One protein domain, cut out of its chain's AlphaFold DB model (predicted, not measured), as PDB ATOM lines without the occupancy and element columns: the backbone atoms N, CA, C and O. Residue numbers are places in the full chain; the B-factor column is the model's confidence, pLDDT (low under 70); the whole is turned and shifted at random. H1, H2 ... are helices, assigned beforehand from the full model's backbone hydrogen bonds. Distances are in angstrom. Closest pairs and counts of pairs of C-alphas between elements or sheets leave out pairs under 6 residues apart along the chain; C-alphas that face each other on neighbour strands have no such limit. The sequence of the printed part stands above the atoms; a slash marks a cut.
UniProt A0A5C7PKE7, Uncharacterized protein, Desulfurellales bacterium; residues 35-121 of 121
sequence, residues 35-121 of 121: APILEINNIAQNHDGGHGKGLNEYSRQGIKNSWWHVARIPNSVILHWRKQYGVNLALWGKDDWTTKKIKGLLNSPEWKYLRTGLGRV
ATOM      1  N   ALA A  35     164.945 154.541 117.565       94.38
ATOM      2  CA  ALA A  35     163.729 154.614 116.746       94.38
ATOM      3  C   ALA A  35     163.776 153.717 115.492       94.38
ATOM      4  O   ALA A  35     162.855 152.916 115.332       94.38
ATOM      5  N   PRO A  36     164.867 153.685 114.696       92.88
ATOM      6  CA  PRO A  36     164.922 152.841 113.501       92.88
ATOM      7  C   PRO A  36     164.822 151.345 113.826       92.88
ATOM      8  O   PRO A  36     164.226 150.564 113.089       92.88
ATOM      9  N   ILE A  37     165.384 150.921 114.963       92.94
ATOM     10  CA  ILE A  37     165.327 149.525 115.411       92.94
ATOM     11  C   ILE A  37     163.896 149.162 115.822       92.94
ATOM     12  O   ILE A  37     163.404 148.087 115.473       92.94
ATOM     13  N   LEU A  38     163.227 150.056 116.552       93.12
ATOM     14  CA  LEU A  38     161.860 149.841 117.026       93.12
ATOM     15  C   LEU A  38     160.842 149.865 115.883       93.12
ATOM     16  O   LEU A  38     159.920 149.051 115.881       93.12
ATOM     17  N   GLU A  39     161.033 150.732 114.892       94.00
ATOM     18  CA  GLU A  39     160.214 150.778 113.679       94.00
ATOM     19  C   GLU A  39     160.309 149.466 112.897       94.00
ATOM     20  O   GLU A  39     159.285 148.871 112.565       94.00
ATOM     21  N   ILE A  40     161.523 148.943 112.689       91.12
ATOM     22  CA  ILE A  40     161.725 147.650 112.017       91.12
ATOM     23  C   ILE A  40     161.053 146.511 112.794       91.12
ATOM     24  O   ILE A  40     160.424 145.642 112.188       91.12
ATOM     25  N   ASN A  41     161.144 146.515 114.126       91.31
ATOM     26  CA  ASN A  41     160.447 145.530 114.954       91.31
ATOM     27  C   ASN A  41     158.934 145.623 114.800       91.31
ATOM     28  O   ASN A  41     158.275 144.595 114.673       91.31
ATOM     29  N   ASN A  42     158.387 146.836 114.790       89.69
ATOM     30  CA  ASN A  42     156.960 147.055 114.614       89.69
ATOM     31  C   ASN A  42     156.478 146.559 113.242       89.69
ATOM     32  O   ASN A  42     155.486 145.834 113.170       89.69
ATOM     33  N   ILE A  43     157.220 146.874 112.176       89.06
ATOM     34  CA  ILE A  43     156.946 146.378 110.821       89.06
ATOM     35  C   ILE A  43     156.960 144.847 110.814       89.06
ATOM     36  O   ILE A  43     156.008 144.232 110.338       89.06
ATOM     37  N   ALA A  44     157.998 144.227 111.385       86.75
ATOM     38  CA  ALA A  44     158.100 142.773 111.460       86.75
ATOM     39  C   ALA A  44     156.923 142.168 112.236       86.75
ATOM     40  O   ALA A  44     156.278 141.260 111.725       86.75
ATOM     41  N   GLN A  45     156.590 142.698 113.418       86.12
ATOM     42  CA  GLN A  45     155.471 142.223 114.241       86.12
ATOM     43  C   GLN A  45     154.146 142.227 113.481       86.12
ATOM     44  O   GLN A  45     153.404 141.247 113.559       86.12
ATOM     45  N   ASN A  46     153.884 143.300 112.737       83.69
ATOM     46  CA  ASN A  46     152.636 143.515 112.011       83.69
ATOM     47  C   ASN A  46     152.619 142.886 110.608       83.69
ATOM     48  O   ASN A  46     151.598 142.955 109.925       83.69
ATOM     49  N   HIS A  47     153.719 142.264 110.172       79.44
ATOM     50  CA  HIS A  47     153.826 141.658 108.850       79.44
ATOM     51  C   HIS A  47     152.907 140.436 108.713       79.44
ATOM     52  O   HIS A  47     153.259 139.345 109.162       79.44
ATOM     53  N   ASP A  48     151.770 140.604 108.036       66.38
ATOM     54  CA  ASP A  48     150.756 139.559 107.817       66.38
ATOM     55  C   ASP A  48     150.152 139.048 109.143       66.38
ATOM     56  O   ASP A  48     150.364 137.920 109.602       66.38
ATOM     57  N   GLY A  49     149.494 139.972 109.848       56.38
ATOM     58  CA  GLY A  49     149.055 139.804 111.228       56.38
ATOM     59  C   GLY A  49     148.001 138.712 111.441       56.38
ATOM     60  O   GLY A  49     146.843 138.869 111.068       56.38
ATOM     61  N   GLY A  50     148.373 137.684 112.211       58.72
ATOM     62  CA  GLY A  50     147.433 136.989 113.097       58.72
ATOM     63  C   GLY A  50     146.875 135.656 112.608       58.72
ATOM     64  O   GLY A  50     145.668 135.433 112.660       58.72
ATOM     65  N   HIS A  51     147.745 134.716 112.242       53.31
ATOM     66  CA  HIS A  51     147.380 133.300 112.176       53.31
ATOM     67  C   HIS A  51     147.759 132.561 113.478       53.31
ATOM     68  O   HIS A  51     148.435 133.102 114.357       53.31
ATOM     69  N   GLY A  52     147.239 131.340 113.657       54.41
ATOM     70  CA  GLY A  52     147.224 130.613 114.936       54.41
ATOM     71  C   GLY A  52     148.538 130.649 115.738       54.41
ATOM     72  O   GLY A  52     149.627 130.502 115.189       54.41
ATOM     73  N   LYS A  53     148.413 130.809 117.067       63.81
ATOM     74  CA  LYS A  53     149.496 130.964 118.069       63.81
ATOM     75  C   LYS A  53     150.254 132.306 118.060       63.81
ATOM     76  O   LYS A  53     151.227 132.447 118.798       63.81
ATOM     77  N   GLY A  54     149.796 133.305 117.299       67.56
ATOM     78  CA  GLY A  54     150.391 134.652 117.292       67.56
ATOM     79  C   GLY A  54     151.693 134.749 116.492       67.56
ATOM     80  O   GLY A  54     152.451 135.706 116.650       67.56
ATOM     81  N   LEU A  55     151.974 133.754 115.648       73.88
ATOM     82  CA  LEU A  55     153.097 133.780 114.720       73.88
ATOM     83  C   LEU A  55     152.658 134.497 113.443       73.88
ATOM     84  O   LEU A  55     151.707 134.080 112.785       73.88
ATOM     85  N   ASN A  56     153.363 135.570 113.113       81.62
ATOM     86  CA  ASN A  56     153.217 136.267 111.843       81.62
ATOM     87  C   ASN A  56     153.931 135.503 110.712       81.62
ATOM     88  O   ASN A  56     154.687 134.555 110.973       81.62
ATOM     89  N   GLU A  57     153.698 135.887 109.456       84.12
ATOM     90  CA  GLU A  57     154.290 135.171 108.316       84.12
ATOM     91  C   GLU A  57     155.821 135.237 108.331       84.12
ATOM     92  O   GLU A  57     156.474 134.230 108.060       84.12
ATOM     93  N   TYR A  58     156.395 136.361 108.775       83.38
ATOM     94  CA  TYR A  58     157.842 136.512 108.959       83.38
ATOM     95  C   TYR A  58     158.429 135.412 109.859       83.38
ATOM     96  O   TYR A  58     159.387 134.724 109.496       83.38
ATOM     97  N   SER A  59     157.806 135.179 111.018       84.31
ATOM     98  CA  SER A  59     158.224 134.137 111.960       84.31
ATOM     99  C   SER A  59     158.025 132.738 111.381       84.31
ATOM    100  O   SER A  59     158.891 131.879 111.534       84.31
ATOM    101  N   ARG A  60     156.901 132.494 110.698       82.62
ATOM    102  CA  ARG A  60     156.598 131.194 110.079       82.62
ATOM    103  C   ARG A  60     157.592 130.836 108.984       82.62
ATOM    104  O   ARG A  60     158.047 129.694 108.936       82.62
ATOM    105  N   GLN A  61     157.925 131.787 108.119       85.69
ATOM    106  CA  GLN A  61     158.886 131.576 107.046       85.69
ATOM    107  C   GLN A  61     160.285 131.322 107.609       85.69
ATOM    108  O   GLN A  61     160.954 130.388 107.171       85.69
ATOM    109  N   GLY A  62     160.677 132.058 108.653       83.94
ATOM    110  CA  GLY A  62     161.904 131.777 109.394       83.94
ATOM    111  C   GLY A  62     161.944 130.349 109.949       83.94
ATOM    112  O   GLY A  62     162.886 129.606 109.685       83.94
ATOM    113  N   ILE A  63     160.888 129.914 110.646       84.94
ATOM    114  CA  ILE A  63     160.795 128.551 111.201       84.94
ATOM    115  C   ILE A  63     160.885 127.484 110.099       84.94
ATOM    116  O   ILE A  63     161.605 126.500 110.268       84.94
ATOM    117  N   LYS A  64     160.200 127.677 108.961       87.50
ATOM    118  CA  LYS A  64     160.288 126.769 107.801       87.50
ATOM    119  C   LYS A  64     161.712 126.675 107.250       87.50
ATOM    120  O   LYS A  64     162.132 125.596 106.851       87.50
ATOM    121  N   ASN A  65     162.456 127.776 107.299       89.94
ATOM    122  CA  ASN A  65     163.856 127.859 106.886       89.94
ATOM    123  C   ASN A  65     164.840 127.506 108.020       89.94
ATOM    124  O   ASN A  65     166.013 127.860 107.948       89.94
ATOM    125  N   SER A  66     164.367 126.845 109.085       87.81
ATOM    126  CA  SER A  66     165.167 126.442 110.252       87.81
ATOM    127  C   SER A  66     165.833 127.596 111.017       87.81
ATOM    128  O   SER A  66     166.749 127.364 111.804       87.81
ATOM    129  N   TRP A  67     165.359 128.834 110.851       84.88
ATOM    130  CA  TRP A  67     165.877 129.999 111.561       84.88
ATOM    131  C   TRP A  67     164.765 130.957 111.984       84.88
ATOM    132  O   TRP A  67     164.248 131.750 111.200       84.88
ATOM    133  N   TRP A  68     164.401 130.911 113.263       87.12
ATOM    134  CA  TRP A  68     163.427 131.842 113.819       87.12
ATOM    135  C   TRP A  68     164.119 133.086 114.381       87.12
ATOM    136  O   TRP A  68     164.774 133.032 115.424       87.12
ATOM    137  N   HIS A  69     163.951 134.222 113.707       88.56
ATOM    138  CA  HIS A  69     164.370 135.518 114.231       88.56
ATOM    139  C   HIS A  69     163.317 136.018 115.224       88.56
ATOM    140  O   HIS A  69     162.225 136.394 114.815       88.56
ATOM    141  N   VAL A  70     163.644 135.976 116.519       88.94
ATOM    142  CA  VAL A  70     162.706 136.192 117.638       88.94
ATOM    143  C   VAL A  70     162.549 137.664 118.038       88.94
ATOM    144  O   VAL A  70     161.465 138.094 118.440       88.94
ATOM    145  N   ALA A  71     163.641 138.424 118.017       92.06
ATOM    146  CA  ALA A  71     163.691 139.786 118.528       92.06
ATOM    147  C   ALA A  71     164.907 140.522 117.966       92.06
ATOM    148  O   ALA A  71     165.963 139.912 117.784       92.06
ATOM    149  N   ARG A  72     164.778 141.839 117.797       93.25
ATOM    150  CA  ARG A  72     165.910 142.744 117.573       93.25
ATOM    151  C   ARG A  72     166.011 143.678 118.771       93.25
ATOM    152  O   ARG A  72     165.072 144.411 119.073       93.25
ATOM    153  N   ILE A  73     167.139 143.631 119.467       94.00
ATOM    154  CA  ILE A  73     167.319 144.308 120.752       94.00
ATOM    155  C   ILE A  73     168.362 145.422 120.568       94.00
ATOM    156  O   ILE A  73     169.472 145.111 120.139       94.00
ATOM    157  N   PRO A  74     168.040 146.695 120.872       94.50
ATOM    158  CA  PRO A  74     169.013 147.785 120.852       94.50
ATOM    159  C   PRO A  74     170.155 147.575 121.853       94.50
ATOM    160  O   PRO A  74     169.942 147.032 122.938       94.50
ATOM    161  N   ASN A  75     171.350 148.074 121.534       92.81
ATOM    162  CA  ASN A  75     172.534 147.971 122.394       92.81
ATOM    163  C   ASN A  75     172.311 148.598 123.774       92.81
ATOM    164  O   ASN A  75     172.717 148.020 124.781       92.81
ATOM    165  N   SER A  76     171.606 149.729 123.839       93.50
ATOM    166  CA  SER A  76     171.248 150.371 125.109       93.50
ATOM    167  C   SER A  76     170.441 149.437 126.022       93.50
ATOM    168  O   SER A  76     170.711 149.353 127.221       93.50
ATOM    169  N   VAL A  77     169.518 148.651 125.456       94.56
ATOM    170  CA  VAL A  77     168.736 147.644 126.190       94.56
ATOM    171  C   VAL A  77     169.602 146.453 126.594       94.56
ATOM    172  O   VAL A  77     169.494 145.979 127.721       94.56
ATOM    173  N   ILE A  78     170.498 145.989 125.717       94.19
ATOM    174  CA  ILE A  78     171.447 144.906 126.028       94.19
ATOM    175  C   ILE A  78     172.300 145.282 127.242       94.19
ATOM    176  O   ILE A  78     172.429 144.500 128.187       94.19
ATOM    177  N   LEU A  79     172.853 146.497 127.241       93.00
ATOM    178  CA  LEU A  79     173.641 147.024 128.350       93.00
ATOM    179  C   LEU A  79     172.799 147.178 129.615       93.00
ATOM    180  O   LEU A  79     173.259 146.814 130.698       93.00
ATOM    181  N   HIS A  80     171.562 147.660 129.487       93.44
ATOM    182  CA  HIS A  80     170.632 147.759 130.605       93.44
ATOM    183  C   HIS A  80     170.356 146.384 131.233       93.44
ATOM    184  O   HIS A  80     170.544 146.212 132.436       93.44
ATOM    185  N   TRP A  81     170.007 145.371 130.435       95.38
ATOM    186  CA  TRP A  81     169.749 144.017 130.931       95.38
ATOM    187  C   TRP A  81     170.976 143.373 131.563       95.38
ATOM    188  O   TRP A  81     170.859 142.677 132.574       95.38
ATOM    189  N   ARG A  82     172.162 143.633 131.008       94.62
ATOM    190  CA  ARG A  82     173.417 143.164 131.591       94.62
ATOM    191  C   ARG A  82     173.674 143.792 132.957       94.62
ATOM    192  O   ARG A  82     174.008 143.066 133.888       94.62
ATOM    193  N   LYS A  83     173.491 145.110 133.090       93.62
ATOM    194  CA  LYS A  83     173.717 145.846 134.347       93.62
ATOM    195  C   LYS A  83     172.682 145.500 135.422       93.62
ATOM    196  O   LYS A  83     173.058 145.292 136.566       93.62
ATOM    197  N   GLN A  84     171.401 145.425 135.058       94.50
ATOM    198  CA  GLN A  84     170.304 145.264 136.022       94.50
ATOM    199  C   GLN A  84     169.975 143.804 136.342       94.50
ATOM    200  O   GLN A  84     169.613 143.484 137.472       94.50
ATOM    201  N   TYR A  85     170.081 142.905 135.361       93.62
ATOM    202  CA  TYR A  85     169.641 141.513 135.504       93.62
ATOM    203  C   TYR A  85     170.778 140.494 135.391       93.62
ATOM    204  O   TYR A  85     170.512 139.296 135.486       93.62
ATOM    205  N   GLY A  86     172.020 140.938 135.162       93.38
ATOM    206  CA  GLY A  86     173.184 140.060 134.994       93.38
ATOM    207  C   GLY A  86     173.149 139.221 133.712       93.38
ATOM    208  O   GLY A  86     173.875 138.239 133.592       93.38
ATOM    209  N   VAL A  87     172.287 139.574 132.757       93.31
ATOM    210  CA  VAL A  87     172.069 138.807 131.527       93.31
ATOM    211  C   VAL A  87     173.158 139.122 130.503       93.31
ATOM    212  O   VAL A  87     173.395 140.284 130.182       93.31
ATOM    213  N   ASN A  88     173.781 138.093 129.924       91.75
ATOM    214  CA  ASN A  88     174.749 138.261 128.841       91.75
ATOM    215  C   ASN A  88     174.217 137.667 127.532       91.75
ATOM    216  O   ASN A  88     174.259 136.455 127.343       91.75
ATOM    217  N   LEU A  89     173.776 138.513 126.593       89.75
ATOM    218  CA  LEU A  89     173.239 138.055 125.304       89.75
ATOM    219  C   LEU A  89     174.204 137.162 124.504       89.75
ATOM    220  O   LEU A  89     173.739 136.309 123.754       89.75
ATOM    221  N   ALA A  90     175.523 137.285 124.691       88.62
ATOM    222  CA  ALA A  90     176.503 136.432 124.013       88.62
ATOM    223  C   ALA A  90     176.427 134.946 124.434       88.62
ATOM    224  O   ALA A  90     176.983 134.079 123.753       88.62
ATOM    225  N   LEU A  91     175.746 134.645 125.548       90.50
ATOM    226  CA  LEU A  91     175.510 133.288 126.055       90.50
ATOM    227  C   LEU A  91     174.138 132.721 125.654       90.50
ATOM    228  O   LEU A  91     173.775 131.626 126.084       90.50
ATOM    229  N   TRP A  92     173.373 133.430 124.819       87.69
ATOM    230  CA  TRP A  92     172.108 132.925 124.289       87.69
ATOM    231  C   TRP A  92     172.295 131.579 123.570       87.69
ATOM    232  O   TRP A  92     173.154 131.442 122.697       87.69
ATOM    233  N   GLY A  93     171.502 130.575 123.954       85.88
ATOM    234  CA  GLY A  93     171.572 129.212 123.415       85.88
ATOM    235  C   GLY A  93     172.768 128.380 123.894       85.88
ATOM    236  O   GLY A  93     172.859 127.209 123.541       85.88
ATOM    237  N   LYS A  94     173.674 128.963 124.691       92.00
ATOM    238  CA  LYS A  94     174.823 128.272 125.305       92.00
ATOM    239  C   LYS A  94     174.632 128.067 126.803       92.00
ATOM    240  O   LYS A  94     175.065 127.058 127.342       92.00
ATOM    241  N   ASP A  95     173.999 129.036 127.456       93.38
ATOM    242  CA  ASP A  95     173.629 128.987 128.864       93.38
ATOM    243  C   ASP A  95     172.104 128.958 129.008       93.38
ATOM    244  O   ASP A  95     171.381 129.848 128.535       93.38
ATOM    245  N   ASP A  96     171.615 127.933 129.698       92.62
ATOM    246  CA  ASP A  96     170.193 127.739 129.958       92.62
ATOM    247  C   ASP A  96     169.610 128.863 130.814       92.62
ATOM    248  O   ASP A  96     168.467 129.273 130.592       92.62
ATOM    249  N   TRP A  97     170.370 129.376 131.788       94.12
ATOM    250  CA  TRP A  97     169.886 130.427 132.680       94.12
ATOM    251  C   TRP A  97     169.659 131.736 131.917       94.12
ATOM    252  O   TRP A  97     168.553 132.286 131.942       94.12
ATOM    253  N   THR A  98     170.660 132.182 131.158       92.62
ATOM    254  CA  THR A  98     170.607 133.363 130.290       92.62
ATOM    255  C   THR A  98     169.468 133.240 129.288       92.62
ATOM    256  O   THR A  98     168.667 134.164 129.128       92.62
ATOM    257  N   THR A  99     169.349 132.077 128.642       93.06
ATOM    258  CA  THR A  99     168.310 131.827 127.638       93.06
ATOM    259  C   THR A  99     166.915 131.930 128.255       93.06
ATOM    260  O   THR A  99     166.053 132.637 127.729       93.06
ATOM    261  N   LYS A 100     166.682 131.300 129.414       94.00
ATOM    262  CA  LYS A 100     165.401 131.404 130.135       94.00
ATOM    263  C   LYS A 100     165.109 132.837 130.575       94.00
ATOM    264  O   LYS A 100     163.974 133.294 130.435       94.00
ATOM    265  N   LYS A 101     166.115 133.563 131.070       94.75
ATOM    266  CA  LYS A 101     165.942 134.937 131.553       94.75
ATOM    267  C   LYS A 101     165.581 135.897 130.420       94.75
ATOM    268  O   LYS A 101     164.627 136.655 130.569       94.75
ATOM    269  N   ILE A 102     166.261 135.810 129.274       94.12
ATOM    270  CA  ILE A 102     165.960 136.622 128.082       94.12
ATOM    271  C   ILE A 102     164.551 136.331 127.560       94.12
ATOM    272  O   ILE A 102     163.799 137.266 127.296       94.12
ATOM    273  N   LYS A 103     164.144 135.056 127.473       93.94
ATOM    274  CA  LYS A 103     162.759 134.703 127.107       93.94
ATOM    275  C   LYS A 103     161.742 135.297 128.078       93.94
ATOM    276  O   LYS A 103     160.708 135.806 127.654       93.94
ATOM    277  N   GLY A 104     162.037 135.253 129.376       95.00
ATOM    278  CA  GLY A 104     161.211 135.872 130.411       95.00
ATOM    279  C   GLY A 104     161.049 137.379 130.204       95.00
ATOM    280  O   GLY A 104     159.924 137.871 130.234       95.00
ATOM    281  N   LEU A 105     162.150 138.086 129.930       95.38
ATOM    282  CA  LEU A 105     162.138 139.519 129.635       95.38
ATOM    283  C   LEU A 105     161.313 139.811 128.378       95.38
ATOM    284  O   LEU A 105     160.364 140.577 128.456       95.38
ATOM    285  N   LEU A 106     161.571 139.126 127.261       94.19
ATOM    286  CA  LEU A 106     160.827 139.311 126.004       94.19
ATOM    287  C   LEU A 106     159.326 138.999 126.115       94.19
ATOM    288  O   LEU A 106     158.529 139.511 125.332       94.19
ATOM    289  N   ASN A 107     158.924 138.168 127.076       93.75
ATOM    290  CA  ASN A 107     157.520 137.877 127.354       93.75
ATOM    291  C   ASN A 107     156.869 138.874 128.334       93.75
ATOM    292  O   ASN A 107     155.654 138.795 128.545       93.75
ATOM    293  N   SER A 108     157.631 139.789 128.944       94.25
ATOM    294  CA  SER A 108     157.087 140.805 129.845       94.25
ATOM    295  C   SER A 108     156.408 141.940 129.058       94.25
ATOM    296  O   SER A 108     156.812 142.248 127.933       94.25
ATOM    297  N   PRO A 109     155.381 142.605 129.624       92.19
ATOM    298  CA  PRO A 109     154.739 143.752 128.979       92.19
ATOM    299  C   PRO A 109     155.705 144.898 128.671       92.19
ATOM    300  O   PRO A 109     155.482 145.622 127.705       92.19
ATOM    301  N   GLU A 110     156.753 145.026 129.483       94.19
ATOM    302  CA  GLU A 110     157.782 146.052 129.365       94.19
ATOM    303  C   GLU A 110     158.638 145.849 128.119       94.19
ATOM    304  O   GLU A 110     158.893 146.816 127.425       94.19
ATOM    305  N   TRP A 111     159.027 144.617 127.773       94.56
ATOM    306  CA  TRP A 111     159.988 144.379 126.685       94.56
ATOM    307  C   TRP A 111     159.401 143.677 125.461       94.56
ATOM    308  O   TRP A 111     160.098 143.488 124.462       94.56
ATOM    309  N   LYS A 112     158.113 143.308 125.486       91.75
ATOM    310  CA  LYS A 112     157.455 142.596 124.376       91.75
ATOM    311  C   LYS A 112     157.546 143.311 123.027       91.75
ATOM    312  O   LYS A 112     157.432 142.639 122.002       91.75
ATOM    313  N   TYR A 113     157.730 144.636 123.023       91.25
ATOM    314  CA  TYR A 113     157.861 145.451 121.812       91.25
ATOM    315  C   TYR A 113     159.168 145.181 121.045       91.25
ATOM    316  O   TYR A 113     159.261 145.514 119.869       91.25
ATOM    317  N   LEU A 114     160.160 144.545 121.677       94.25
ATOM    318  CA  LEU A 114     161.431 144.167 121.047       94.25
ATOM    319  C   LEU A 114     161.336 142.903 120.188       94.25
ATOM    320  O   LEU A 114     162.254 142.585 119.431       94.25
ATOM    321  N   ARG A 115     160.245 142.143 120.329       92.06
ATOM    322  CA  ARG A 115     160.018 140.921 119.557       92.06
ATOM    323  C   ARG A 115     159.740 141.262 118.098       92.06
ATOM    324  O   ARG A 115     159.230 142.329 117.792       92.06
ATOM    325  N   THR A 116     160.007 140.335 117.200       89.06
ATOM    326  CA  THR A 116     159.676 140.440 115.765       89.06
ATOM    327  C   THR A 116     158.334 139.779 115.431       89.06
ATOM    328  O   THR A 116     157.895 139.811 114.286       89.06
ATOM    329  N   GLY A 117     157.670 139.177 116.426       86.25
ATOM    330  CA  GLY A 117     156.353 138.554 116.316       86.25
ATOM    331  C   GLY A 117     155.502 138.755 117.571       86.25
ATOM    332  O   GLY A 117     155.996 139.160 118.626       86.25
ATOM    333  N   LEU A 118     154.200 138.480 117.457       81.56
ATOM    334  CA  LEU A 118     153.231 138.691 118.542       81.56
ATOM    335  C   LEU A 118     153.225 137.535 119.564       81.56
ATOM    336  O   LEU A 118     152.918 137.741 120.745       81.56
ATOM    337  N   GLY A 119     153.594 136.332 119.118       80.19
ATOM    338  CA  GLY A 119     153.646 135.101 119.904       80.19
ATOM    339  C   GLY A 119     154.679 135.130 121.031       80.19
ATOM    340  O   GLY A 119     155.638 135.901 121.016       80.19
ATOM    341  N   ARG A 120     154.460 134.297 122.052       82.56
ATOM    342  CA  ARG A 120     155.401 134.121 123.171       82.56
ATOM    343  C   ARG A 120     156.624 133.305 122.737       82.56
ATOM    344  O   ARG A 120     156.521 132.482 121.830       82.56
ATOM    345  N   VAL A 121     157.746 133.542 123.414       81.00
ATOM    346  CA  VAL A 121     159.065 132.916 123.170       81.00
ATOM    347  C   VAL A 121     159.400 131.874 124.235       81.00
ATOM    348  O   VAL A 121     159.039 132.143 125.406       81.00
TER     349      VAL A 121
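AT A GLANCE: This is residues 35 to 121 of the 121 residues of an uncharacterized protein of Desulfurellales bacterium (UniProt A0A5C7PKE7). Two loosely associated pairs of helices, H1 with H2 and H3 with H4, sit at opposite ends of the longest axis, and between them runs a middle of chain without named elements: residues 65 to 74, which join H2 to H3, and the tail, residues 107 to 121, which folds back from H4 toward the first pair. The printed part has 87 residues with four named helices in the order H1, H2, H3, H4 and no named strand. Its class is all helix, with under half of the residues, 42 of the 87, in named elements. The whole is compact, with a radius of gyration of the C-alphas of 13.0 A, and spans 36 by 28 by 20 A.

IN THESE COORDINATES: H1, residues 35 to 46, is 16.4 A long and begins at C-alpha 35 (163.729, 154.614, 116.746). H2, residues 57 to 64, is 10.3 A long. H3, residues 75 to 85, is 14.9 A long and begins at C-alpha 75 (172.534, 147.971, 122.394). H4, residues 96 to 106, is 15.4 A long and ends at C-alpha 106 (160.827, 139.311, 126.004).

HOW THE PARTS SIT: H1 and H2 are close but not clearly touching; their closest C-alphas, those of Ala 44 and Tyr 58, are 6.7 A apart. Their lines are about perpendicular, at 77 degrees. H3 and H4 are near each other, with 7 pairs of C-alphas within 10 A and no pair within 8 A. H1 is apart from H3 and H4, and H2 is apart from H3 and H4. In H1, H2, H3 and H4 every O i to N i+4 pair is within hydrogen-bond range.

THE WHOLE: The two C-alphas farthest apart, those of His 51 and Lys 83, are 36.6 A apart. The printed part has no cut and ends at residue 121, the chain's last residue. The three links between the helices are short, with 10 residues each. The C-alphas of residues 107 to 121 lie 3 to 12 A from the mean of the C-alphas. The mean pLDDT of the printed part is 87.7, and residues 48 to 54 are under 70.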